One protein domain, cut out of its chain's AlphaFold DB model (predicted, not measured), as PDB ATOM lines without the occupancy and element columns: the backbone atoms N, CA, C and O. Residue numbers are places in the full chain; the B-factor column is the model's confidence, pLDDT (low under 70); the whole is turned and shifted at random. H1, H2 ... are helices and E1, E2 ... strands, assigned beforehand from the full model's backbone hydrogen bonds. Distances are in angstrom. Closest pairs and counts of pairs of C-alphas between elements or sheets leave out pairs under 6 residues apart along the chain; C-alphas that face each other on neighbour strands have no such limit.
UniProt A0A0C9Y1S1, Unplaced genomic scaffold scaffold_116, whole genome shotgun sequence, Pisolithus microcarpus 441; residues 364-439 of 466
ATOM      1  N   ILE A 364     -12.237  20.802  43.444       71.06
ATOM      2  CA  ILE A 364     -10.858  21.312  43.588       71.06
ATOM      3  C   ILE A 364      -9.958  21.034  42.369       71.06
ATOM      4  O   ILE A 364      -9.210  20.051  42.345       71.06
ATOM      5  N   SER A 365      -9.980  21.931  41.380       75.62
ATOM      6  CA  SER A 365      -9.037  21.848  40.269       75.62
ATOM      7  C   SER A 365      -7.620  22.159  40.753       75.62
ATOM      8  O   SER A 365      -7.342  23.189  41.367       75.62
ATOM      9  N   CYS A 366      -6.685  21.249  40.487       83.06
ATOM     10  CA  CYS A 366      -5.301  21.354  40.958       83.06
ATOM     11  C   CYS A 366      -4.405  22.233  40.055       83.06
ATOM     12  O   CYS A 366      -3.178  22.262  40.214       83.06
ATOM     13  N   GLN A 367      -5.010  23.004  39.145       85.81
ATOM     14  CA  GLN A 367      -4.346  23.987  38.291       85.81
ATOM     15  C   GLN A 367      -3.713  25.103  39.142       85.81
ATOM     16  O   GLN A 367      -4.366  25.730  39.969       85.81
ATOM     17  N   GLY A 368      -2.410  25.339  38.967       85.12
ATOM     18  CA  GLY A 368      -1.638  26.287  39.787       85.12
ATOM     19  C   GLY A 368      -1.174  25.747  41.149       85.12
ATOM     20  O   GLY A 368      -0.375  26.403  41.817       85.12
ATOM     21  N   SER A 369      -1.599  24.544  41.556       86.56
ATOM     22  CA  SER A 369      -1.077  23.887  42.760       86.56
ATOM     23  C   SER A 369       0.338  23.321  42.546       86.56
ATOM     24  O   SER A 369       0.764  23.066  41.419       86.56
ATOM     25  N   ARG A 370       1.064  23.071  43.646       89.31
ATOM     26  CA  ARG A 370       2.343  22.329  43.648       89.31
ATOM     27  C   ARG A 370       2.167  20.823  43.909       89.31
ATOM     28  O   ARG A 370       3.127  20.159  44.291       89.31
ATOM     29  N   ILE A 371       0.955  20.285  43.747       90.38
ATOM     30  CA  ILE A 371       0.700  18.845  43.888       90.38
ATOM     31  C   ILE A 371       1.453  18.114  42.759       90.38
ATOM     32  O   ILE A 371       1.357  18.550  41.608       90.38
ATOM     33  N   PRO A 372       2.203  17.027  43.037       92.00
ATOM     34  CA  PRO A 372       2.878  16.270  41.989       92.00
ATOM     35  C   PRO A 372       1.866  15.756  40.964       92.00
ATOM     36  O   PRO A 372       0.843  15.172  41.333       92.00
ATOM     37  N   ARG A 373       2.138  15.985  39.678       94.06
ATOM     38  CA  ARG A 373       1.296  15.453  38.605       94.06
ATOM     39  C   ARG A 373       1.520  13.951  38.454       94.06
ATOM     40  O   ARG A 373       2.628  13.475  38.691       94.06
ATOM     41  N   THR A 374       0.475  13.242  38.055       94.81
ATOM     42  CA  THR A 374       0.539  11.851  37.591       94.81
ATOM     43  C   THR A 374      -0.150  11.754  36.228       94.81
ATOM     44  O   THR A 374      -0.713  12.742  35.756       94.81
ATOM     45  N   GLU A 375      -0.053  10.607  35.568       94.56
ATOM     46  CA  GLU A 375      -0.719  10.363  34.285       94.56
ATOM     47  C   GLU A 375      -2.223  10.116  34.496       94.56
ATOM     48  O   GLU A 375      -2.629   9.544  35.512       94.56
ATOM     49  N   GLU A 376      -3.066  10.558  33.559       93.94
ATOM     50  CA  GLU A 376      -4.512  10.323  33.614       93.94
ATOM     51  C   GLU A 376      -4.816   8.847  33.305       93.94
ATOM     52  O   GLU A 376      -4.932   8.437  32.153       93.94
ATOM     53  N   SER A 377      -4.923   8.033  34.359       95.81
ATOM     54  CA  SER A 377      -5.317   6.625  34.288       95.81
ATOM     55  C   SER A 377      -6.752   6.432  34.794       95.81
ATOM     56  O   SER A 377      -7.104   7.018  35.822       95.81
ATOM     57  N   PRO A 378      -7.575   5.566  34.166       94.69
ATOM     58  CA  PRO A 378      -8.891   5.196  34.692       94.69
ATOM     59  C   PRO A 378      -8.821   4.436  36.030       94.69
ATOM     60  O   PRO A 378      -9.822   4.377  36.740       94.69
ATOM     61  N   ASP A 379      -7.656   3.892  36.401       96.75
ATOM     62  CA  ASP A 379      -7.430   3.259  37.709       96.75
ATOM     63  C   ASP A 379      -7.179   4.281  38.840       96.75
ATOM     64  O   ASP A 379      -7.144   3.911  40.017       96.75
ATOM     65  N   ASN A 380      -6.994   5.571  38.521       96.31
ATOM     66  CA  ASN A 380      -6.778   6.622  39.517       96.31
ATOM     67  C   ASN A 380      -8.059   6.892  40.324       96.31
ATOM     68  O   ASN A 380      -9.073   7.340  39.790       96.31
ATOM     69  N   ILE A 381      -7.997   6.695  41.642       96.81
ATOM     70  CA  ILE A 381      -9.152   6.862  42.535       96.81
ATOM     71  C   ILE A 381      -9.165   8.288  43.091       96.81
ATOM     72  O   ILE A 381      -8.155   8.777  43.595       96.81
ATOM     73  N   GLU A 382     -10.312   8.967  43.059       96.31
ATOM     74  CA  GLU A 382     -10.427  10.319  43.618       96.31
ATOM     75  C   GLU A 382     -10.174  10.336  45.131       96.31
ATOM     76  O   GLU A 382     -10.674   9.479  45.868       96.31
ATOM     77  N   VAL A 383      -9.462  11.359  45.626       96.44
ATOM     78  CA  VAL A 383      -9.121  11.494  47.056       96.44
ATOM     79  C   VAL A 383     -10.353  11.368  47.961       96.44
ATOM     80  O   VAL A 383     -10.306  10.655  48.962       96.44
ATOM     81  N   LEU A 384     -11.478  11.994  47.598       95.12
ATOM     82  CA  LEU A 384     -12.713  11.947  48.394       95.12
ATOM     83  C   LEU A 384     -13.437  10.592  48.314       95.12
ATOM     84  O   LEU A 384     -14.097  10.194  49.275       95.12
ATOM     85  N   GLN A 385     -13.311   9.863  47.203       95.94
ATOM     86  CA  GLN A 385     -13.872   8.519  47.044       95.94
ATOM     87  C   GLN A 385     -13.068   7.498  47.862       95.94
ATOM     88  O   GLN A 385     -13.643   6.733  48.640       95.94
ATOM     89  N   ALA A 386     -11.737   7.543  47.756       96.75
ATOM     90  CA  ALA A 386     -10.831   6.729  48.561       96.75
ATOM     91  C   ALA A 386     -10.988   7.016  50.064       96.75
ATOM     92  O   ALA A 386     -11.029   6.077  50.859       96.75
ATOM     93  N   TRP A 387     -11.152   8.289  50.454       95.94
ATOM     94  CA  TRP A 387     -11.418   8.678  51.843       95.94
ATOM     95  C   TRP A 387     -12.681   8.001  52.379       95.94
ATOM     96  O   TRP A 387     -12.602   7.253  53.350       95.94
ATOM     97  N   ARG A 388     -13.824   8.174  51.695       95.75
ATOM     98  CA  ARG A 388     -15.107   7.554  52.078       95.75
ATOM     99  C   ARG A 388     -15.016   6.024  52.154       95.75
ATOM    100  O   ARG A 388     -15.586   5.430  53.066       95.75
ATOM    101  N   SER A 389     -14.291   5.386  51.233       95.62
ATOM    102  CA  SER A 389     -14.079   3.928  51.217       95.62
ATOM    103  C   SER A 389     -13.286   3.429  52.437       95.62
ATOM    104  O   SER A 389     -13.656   2.437  53.072       95.62
ATOM    105  N   ILE A 390     -12.238   4.160  52.834       94.31
ATOM    106  CA  ILE A 390     -11.441   3.822  54.017       94.31
ATOM    107  C   ILE A 390     -12.218   4.134  55.307       94.31
ATOM    108  O   ILE A 390     -12.346   3.254  56.152       94.31
ATOM    109  N   THR A 391     -12.811   5.322  55.462       94.06
ATOM    110  CA  THR A 391     -13.485   5.702  56.723       94.06
ATOM    111  C   THR A 391     -14.819   4.991  56.967       94.06
ATOM    112  O   THR A 391     -15.272   4.936  58.106       94.06
ATOM    113  N   SER A 392     -15.468   4.441  55.932       94.75
ATOM    114  CA  SER A 392     -16.662   3.591  56.102       94.75
ATOM    115  C   SER A 392     -16.326   2.158  56.533       94.75
ATOM    116  O   SER A 392     -17.169   1.479  57.121       94.75
ATOM    117  N   SER A 393     -15.096   1.700  56.294       92.00
ATOM    118  CA  SER A 393     -14.644   0.369  56.691       92.00
ATOM    119  C   SER A 393     -14.388   0.325  58.212       92.00
ATOM    120  O   SER A 393     -13.543   1.078  58.703       92.00
ATOM    121  N   PRO A 394     -15.052  -0.558  58.997       91.19
ATOM    122  CA  PRO A 394     -14.989  -0.524  60.466       91.19
ATOM    123  C   PRO A 394     -13.582  -0.632  61.071       91.19
ATOM    124  O   PRO A 394     -13.359  -0.161  62.180       91.19
ATOM    125  N   CYS A 395     -12.636  -1.213  60.330       87.75
ATOM    126  CA  CYS A 395     -11.234  -1.377  60.706       87.75
ATOM    127  C   CYS A 395     -10.408  -0.079  60.774       87.75
ATOM    128  O   CYS A 395      -9.248  -0.142  61.173       87.75
ATOM    129  N   PHE A 396     -10.977   1.075  60.406       91.56
ATOM    130  CA  PHE A 396     -10.323   2.387  60.513       91.56
ATOM    131  C   PHE A 396     -11.036   3.350  61.477       91.56
ATOM    132  O   PHE A 396     -10.691   4.529  61.506       91.56
ATOM    133  N   LYS A 397     -12.003   2.882  62.284       90.00
ATOM    134  CA  LYS A 397     -12.679   3.730  63.289       90.00
ATOM    135  C   LYS A 397     -11.711   4.302  64.328       90.00
ATOM    136  O   LYS A 397     -11.840   5.461  64.701       90.00
ATOM    137  N   ASP A 398     -10.725   3.506  64.727       91.00
ATOM    138  CA  ASP A 398      -9.702   3.862  65.718       91.00
ATOM    139  C   ASP A 398      -8.427   4.450  65.072       91.00
ATOM    140  O   ASP A 398      -7.380   4.570  65.712       91.00
ATOM    141  N   ALA A 399      -8.478   4.796  63.779       93.00
ATOM    142  CA  ALA A 399      -7.367   5.434  63.083       93.00
ATOM    143  C   ALA A 399      -7.317   6.938  63.395       93.00
ATOM    144  O   ALA A 399      -8.309   7.649  63.250       93.00
ATOM    145  N   ASP A 400      -6.133   7.447  63.752       94.81
ATOM    146  CA  ASP A 400      -5.910   8.888  63.892       94.81
ATOM    147  C   ASP A 400      -6.177   9.607  62.558       94.81
ATOM    148  O   ASP A 400      -5.419   9.474  61.591       94.81
ATOM    149  N   VAL A 401      -7.255  10.393  62.538       94.62
ATOM    150  CA  VAL A 401      -7.718  11.181  61.389       94.62
ATOM    151  C   VAL A 401      -6.627  12.134  60.894       94.62
ATOM    152  O   VAL A 401      -6.484  12.315  59.686       94.62
ATOM    153  N   ASN A 402      -5.802  12.688  61.789       95.50
ATOM    154  CA  ASN A 402      -4.713  13.597  61.423       95.50
ATOM    155  C   ASN A 402      -3.623  12.853  60.645       95.50
ATOM    156  O   ASN A 402      -3.192  13.301  59.579       95.50
ATOM    157  N   GLN A 403      -3.221  11.676  61.133       95.38
ATOM    158  CA  GLN A 403      -2.299  10.803  60.413       95.38
ATOM    159  C   GLN A 403      -2.892  10.334  59.073       95.38
ATOM    160  O   GLN A 403      -2.154  10.218  58.090       95.38
ATOM    161  N   LEU A 404      -4.203  10.065  59.009       95.69
ATOM    162  CA  LEU A 404      -4.868   9.642  57.774       95.69
ATOM    163  C   LEU A 404      -4.836  10.775  56.737       95.69
ATOM    164  O   LEU A 404      -4.336  10.568  55.631       95.69
ATOM    165  N   CYS A 405      -5.233  11.992  57.122       95.75
ATOM    166  CA  CYS A 405      -5.113  13.205  56.305       95.75
ATOM    167  C   CYS A 405      -3.676  13.447  55.814       95.75
ATOM    168  O   CYS A 405      -3.475  13.806  54.649       95.75
ATOM    169  N   ALA A 406      -2.670  13.225  56.667       96.81
ATOM    170  CA  ALA A 406      -1.263  13.404  56.311       96.81
ATOM    171  C   ALA A 406      -0.787  12.398  55.246       96.81
ATOM    172  O   ALA A 406      -0.114  12.784  54.289       96.81
ATOM    173  N   GLU A 407      -1.158  11.118  55.357       96.81
ATOM    174  CA  GLU A 407      -0.786  10.105  54.359       96.81
ATOM    175  C   GLU A 407      -1.575  10.259  53.049       96.81
ATOM    176  O   GLU A 407      -0.980  10.127  51.977       96.81
ATOM    177  N   PHE A 408      -2.858  10.639  53.114       96.88
ATOM    178  CA  PHE A 408      -3.644  11.041  51.942       96.88
ATOM    179  C   PHE A 408      -2.982  12.215  51.207       96.88
ATOM    180  O   PHE A 408      -2.688  12.102  50.020       96.88
ATOM    181  N   SER A 409      -2.646  13.301  51.913       95.44
ATOM    182  CA  SER A 409      -2.007  14.492  51.323       95.44
ATOM    183  C   SER A 409      -0.624  14.198  50.727       95.44
ATOM    184  O   SER A 409      -0.235  14.782  49.720       95.44
ATOM    185  N   LYS A 410       0.122  13.260  51.321       96.69
ATOM    186  CA  LYS A 410       1.445  12.814  50.853       96.69
ATOM    187  C   LYS A 410       1.376  11.933  49.598       96.69
ATOM    188  O   LYS A 410       2.287  11.965  48.762       96.69
ATOM    189  N   LYS A 411       0.323  11.123  49.470       97.12
ATOM    190  CA  LYS A 411       0.085  10.257  48.304       97.12
ATOM    191  C   LYS A 411      -0.706  10.944  47.189       97.12
ATOM    192  O   LYS A 411      -0.588  10.498  46.055       97.12
ATOM    193  N   ALA A 412      -1.434  12.020  47.485       97.12
ATOM    194  CA  ALA A 412      -2.227  12.778  46.522       97.12
ATOM    195  C   ALA A 412      -1.418  13.216  45.289       97.12
ATOM    196  O   ALA A 412      -0.256  13.631  45.384       97.12
ATOM    197  N   ARG A 413      -2.064  13.133  44.126       96.50
ATOM    198  CA  ARG A 413      -1.562  13.549  42.816       96.50
ATOM    199  C   ARG A 413      -2.591  14.414  42.105       96.50
ATOM    200  O   ARG A 413      -3.760  14.425  42.473       96.50
ATOM    201  N   CYS A 414      -2.143  15.132  41.087       95.75
ATOM    202  CA  CYS A 414      -3.002  15.854  40.156       95.75
ATOM    203  C   CYS A 414      -2.973  15.126  38.807       95.75
ATOM    204  O   CYS A 414      -1.894  15.017  38.226       95.75
ATOM    205  N   ASP A 415      -4.114  14.643  38.308       94.50
ATOM    206  CA  ASP A 415      -4.207  14.111  36.931       94.50
ATOM    207  C   ASP A 415      -4.210  15.236  35.874       94.50
ATOM    208  O   ASP A 415      -3.856  15.034  34.719       94.50
ATOM    209  N   GLY A 416      -4.534  16.458  36.303       91.75
ATOM    210  CA  GLY A 416      -4.650  17.655  35.471       91.75
ATOM    211  C   GLY A 416      -5.969  18.387  35.708       91.75
ATOM    212  O   GLY A 416      -5.999  19.617  35.646       91.75
ATOM    213  N   THR A 417      -7.023  17.649  36.069       90.56
ATOM    214  CA  THR A 417      -8.366  18.176  36.355       90.56
ATOM    215  C   THR A 417      -8.711  18.129  37.841       90.56
ATOM    216  O   THR A 417      -9.281  19.094  38.352       90.56
ATOM    217  N   LYS A 418      -8.326  17.062  38.554       93.69
ATOM    218  CA  LYS A 418      -8.745  16.766  39.934       93.69
ATOM    219  C   LYS A 418      -7.633  16.093  40.750       93.69
ATOM    220  O   LYS A 418      -6.572  15.727  40.240       93.69
ATOM    221  N   VAL A 419      -7.867  15.968  42.059       95.88
ATOM    222  CA  VAL A 419      -6.903  15.374  43.000       95.88
ATOM    223  C   VAL A 419      -7.193  13.883  43.204       95.88
ATOM    224  O   VAL A 419      -8.222  13.502  43.770       95.88
ATOM    225  N   VAL A 420      -6.256  13.044  42.770       97.06
ATOM    226  CA  VAL A 420      -6.375  11.579  42.720       97.06
ATOM    227  C   VAL A 420      -5.315  10.867  43.560       97.06
ATOM    228  O   VAL A 420      -4.355  11.469  44.048       97.06
ATOM    229  N   LEU A 421      -5.499   9.561  43.722       97.88
ATOM    230  CA  LEU A 421      -4.564   8.618  44.312       97.88
ATOM    231  C   LEU A 421      -4.362   7.445  43.351       97.88
ATOM    232  O   LEU A 421      -5.322   6.799  42.931       97.88
ATOM    233  N   GLU A 422      -3.099   7.138  43.076       97.62
ATOM    234  CA  GLU A 422      -2.685   5.893  42.422       97.62
ATOM    235  C   GLU A 422      -3.149   4.683  43.276       97.62
ATOM    236  O   GLU A 422      -3.108   4.772  44.516       97.62
ATOM    237  N   PRO A 423      -3.541   3.537  42.680       96.56
ATOM    238  CA  PRO A 423      -3.961   2.338  43.419       96.56
ATOM    239  C   PRO A 423      -2.951   1.890  44.487       96.56
ATOM    240  O   PRO A 423      -3.324   1.528  45.605       96.56
ATOM    241  N   GLU A 424      -1.659   1.989  44.183       97.25
ATOM    242  CA  GLU A 424      -0.522   1.702  45.067       97.25
ATOM    243  C   GLU A 424      -0.465   2.675  46.254       97.25
ATOM    244  O   GLU A 424      -0.058   2.307  47.360       97.25
ATOM    245  N   GLY A 425      -0.899   3.921  46.052       96.56
ATOM    246  CA  GLY A 425      -1.087   4.908  47.109       96.56
ATOM    247  C   GLY A 425      -2.182   4.489  48.085       96.56
ATOM    248  O   GLY A 425      -1.933   4.456  49.292       96.56
ATOM    249  N   VAL A 426      -3.351   4.098  47.569       96.69
ATOM    250  CA  VAL A 426      -4.493   3.641  48.383       96.69
ATOM    251  C   VAL A 426      -4.165   2.339  49.125       96.69
ATOM    252  O   VAL A 426      -4.390   2.254  50.334       96.69
ATOM    253  N   ARG A 427      -3.552   1.357  48.447       96.25
ATOM    254  CA  ARG A 427      -3.064   0.103  49.059       96.25
ATOM    255  C   ARG A 427      -2.096   0.382  50.210       96.25
ATOM    256  O   ARG A 427      -2.309  -0.126  51.307       96.25
ATOM    257  N   HIS A 428      -1.108   1.257  50.005       96.75
ATOM    258  CA  HIS A 428      -0.134   1.604  51.043       96.75
ATOM    259  C   HIS A 428      -0.770   2.276  52.271       96.75
ATOM    260  O   HIS A 428      -0.367   1.989  53.397       96.75
ATOM    261  N   ILE A 429      -1.774   3.144  52.081       95.81
ATOM    262  CA  ILE A 429      -2.535   3.737  53.196       95.81
ATOM    263  C   ILE A 429      -3.273   2.628  53.963       95.81
ATOM    264  O   ILE A 429      -3.126   2.517  55.182       95.81
ATOM    265  N   ILE A 430      -4.004   1.764  53.253       95.00
ATOM    266  CA  ILE A 430      -4.758   0.641  53.832       95.00
ATOM    267  C   ILE A 430      -3.847  -0.302  54.629       95.00
ATOM    268  O   ILE A 430      -4.183  -0.661  55.756       95.00
ATOM    269  N   GLU A 431      -2.698  -0.693  54.081       94.56
ATOM    270  CA  GLU A 431      -1.726  -1.567  54.750       94.56
ATOM    271  C   GLU A 431      -1.124  -0.902  55.986       94.56
ATOM    272  O   GLU A 431      -1.168  -1.468  57.074       94.56
ATOM    273  N   LYS A 432      -0.644   0.339  55.857       94.50
ATOM    274  CA  LYS A 432      -0.020   1.091  56.953       94.50
ATOM    275  C   LYS A 432      -0.950   1.267  58.152       94.50
ATOM    276  O   LYS A 432      -0.514   1.106  59.294       94.50
ATOM    277  N   PHE A 433      -2.226   1.562  57.906       91.88
ATOM    278  CA  PHE A 433      -3.215   1.685  58.974       91.88
ATOM    279  C   PHE A 433      -3.709   0.331  59.496       91.88
ATOM    280  O   PHE A 433      -3.915   0.228  60.699       91.88
ATOM    281  N   LYS A 434      -3.775  -0.735  58.684       90.88
ATOM    282  CA  LYS A 434      -3.990  -2.109  59.191       90.88
ATOM    283  C   LYS A 434      -2.841  -2.604  60.076       90.88
ATOM    284  O   LYS A 434      -3.084  -3.336  61.030       90.88
ATOM    285  N   THR A 435      -1.599  -2.216  59.782       88.62
ATOM    286  CA  THR A 435      -0.424  -2.579  60.592       88.62
ATOM    287  C   THR A 435      -0.358  -1.777  61.894       88.62
ATOM    288  O   THR A 435      -0.033  -2.351  62.929       88.62
ATOM    289  N   LYS A 436      -0.673  -0.470  61.868       84.19
ATOM    290  CA  LYS A 436      -0.671   0.378  63.078       84.19
ATOM    291  C   LYS A 436      -1.920   0.179  63.948       84.19
ATOM    292  O   LYS A 436      -1.798   0.149  65.168       84.19
ATOM    293  N   GLY A 437      -3.094   0.011  63.339       67.75
ATOM    294  CA  GLY A 437      -4.357  -0.384  63.979       67.75
ATOM    295  C   GLY A 437      -4.365  -1.873  64.328       67.75
ATOM    296  O   GLY A 437      -5.236  -2.631  63.896       67.75
ATOM    297  N   GLN A 438      -3.329  -2.307  65.046       52.25
ATOM    298  CA  GLN A 438      -3.118  -3.698  65.407       52.25
ATOM    299  C   GLN A 438      -4.308  -4.163  66.258       52.25
ATOM    300  O   GLN A 438      -4.592  -3.579  67.297       52.25
ATOM    301  N   GLN A 439      -5.000  -5.208  65.795       51.81
ATOM    302  CA  GLN A 439      -6.296  -5.665  66.319       51.81
ATOM    303  C   GLN A 439      -7.531  -4.792  66.006       51.81
ATOM    304  O   GLN A 439      -8.440  -4.678  66.826       51.81
TER     305      GLN A 439
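Overview. This is residues 364 to 439 of the 466 residues of an uncharacterized protein of Pisolithus microcarpus 441 (UniProt A0A0C9Y1S1). Three helices, H1, H2 and H3, run lengthwise with their centres in a triangle, and the short strand E1 lies at one end, joined by short antiparallel pairings to residues 381 to 382 and 413 to 414. Residues 364 to 382, with no named element, loop about that end. The printed part has 76 residues, with three named helices and one named strand in the order H1, H2, E1, H3 along the chain; the class is mostly helix, with helices holding 35 and the strand 3 of the 38 residues in named elements. It is compact, radius of gyration of the C-alphas 12.7 A, but elongated, spanning 40 by 23 by 17 A.

Arrangement. H3, residues 423 to 436, touches H2, residues 401 to 411, with its residues 425 to 429 alone, opposite ways at a shallow tilt of 32 degrees; the closest C-alphas, of Gly 425 and Lys 411, are 5.6 A apart. H1, residues 383 to 392, is close to H3 but not clearly touching, closest C-alphas Ala 386 and Val 426, 7.1 A. In these helices every O i to N i+4 pair is within hydrogen-bond range.

Along the chain. H3 measures 20.0 A, from (-3.961, 2.338, 43.419) to (-0.671, 0.378, 63.078), H2 15.3 A and H1 14.2 A. E1 is residues 419 to 421.

Size, cuts and confidence. The printed part has no cut and no long link. Residues 437 to 439 have pLDDT under 70.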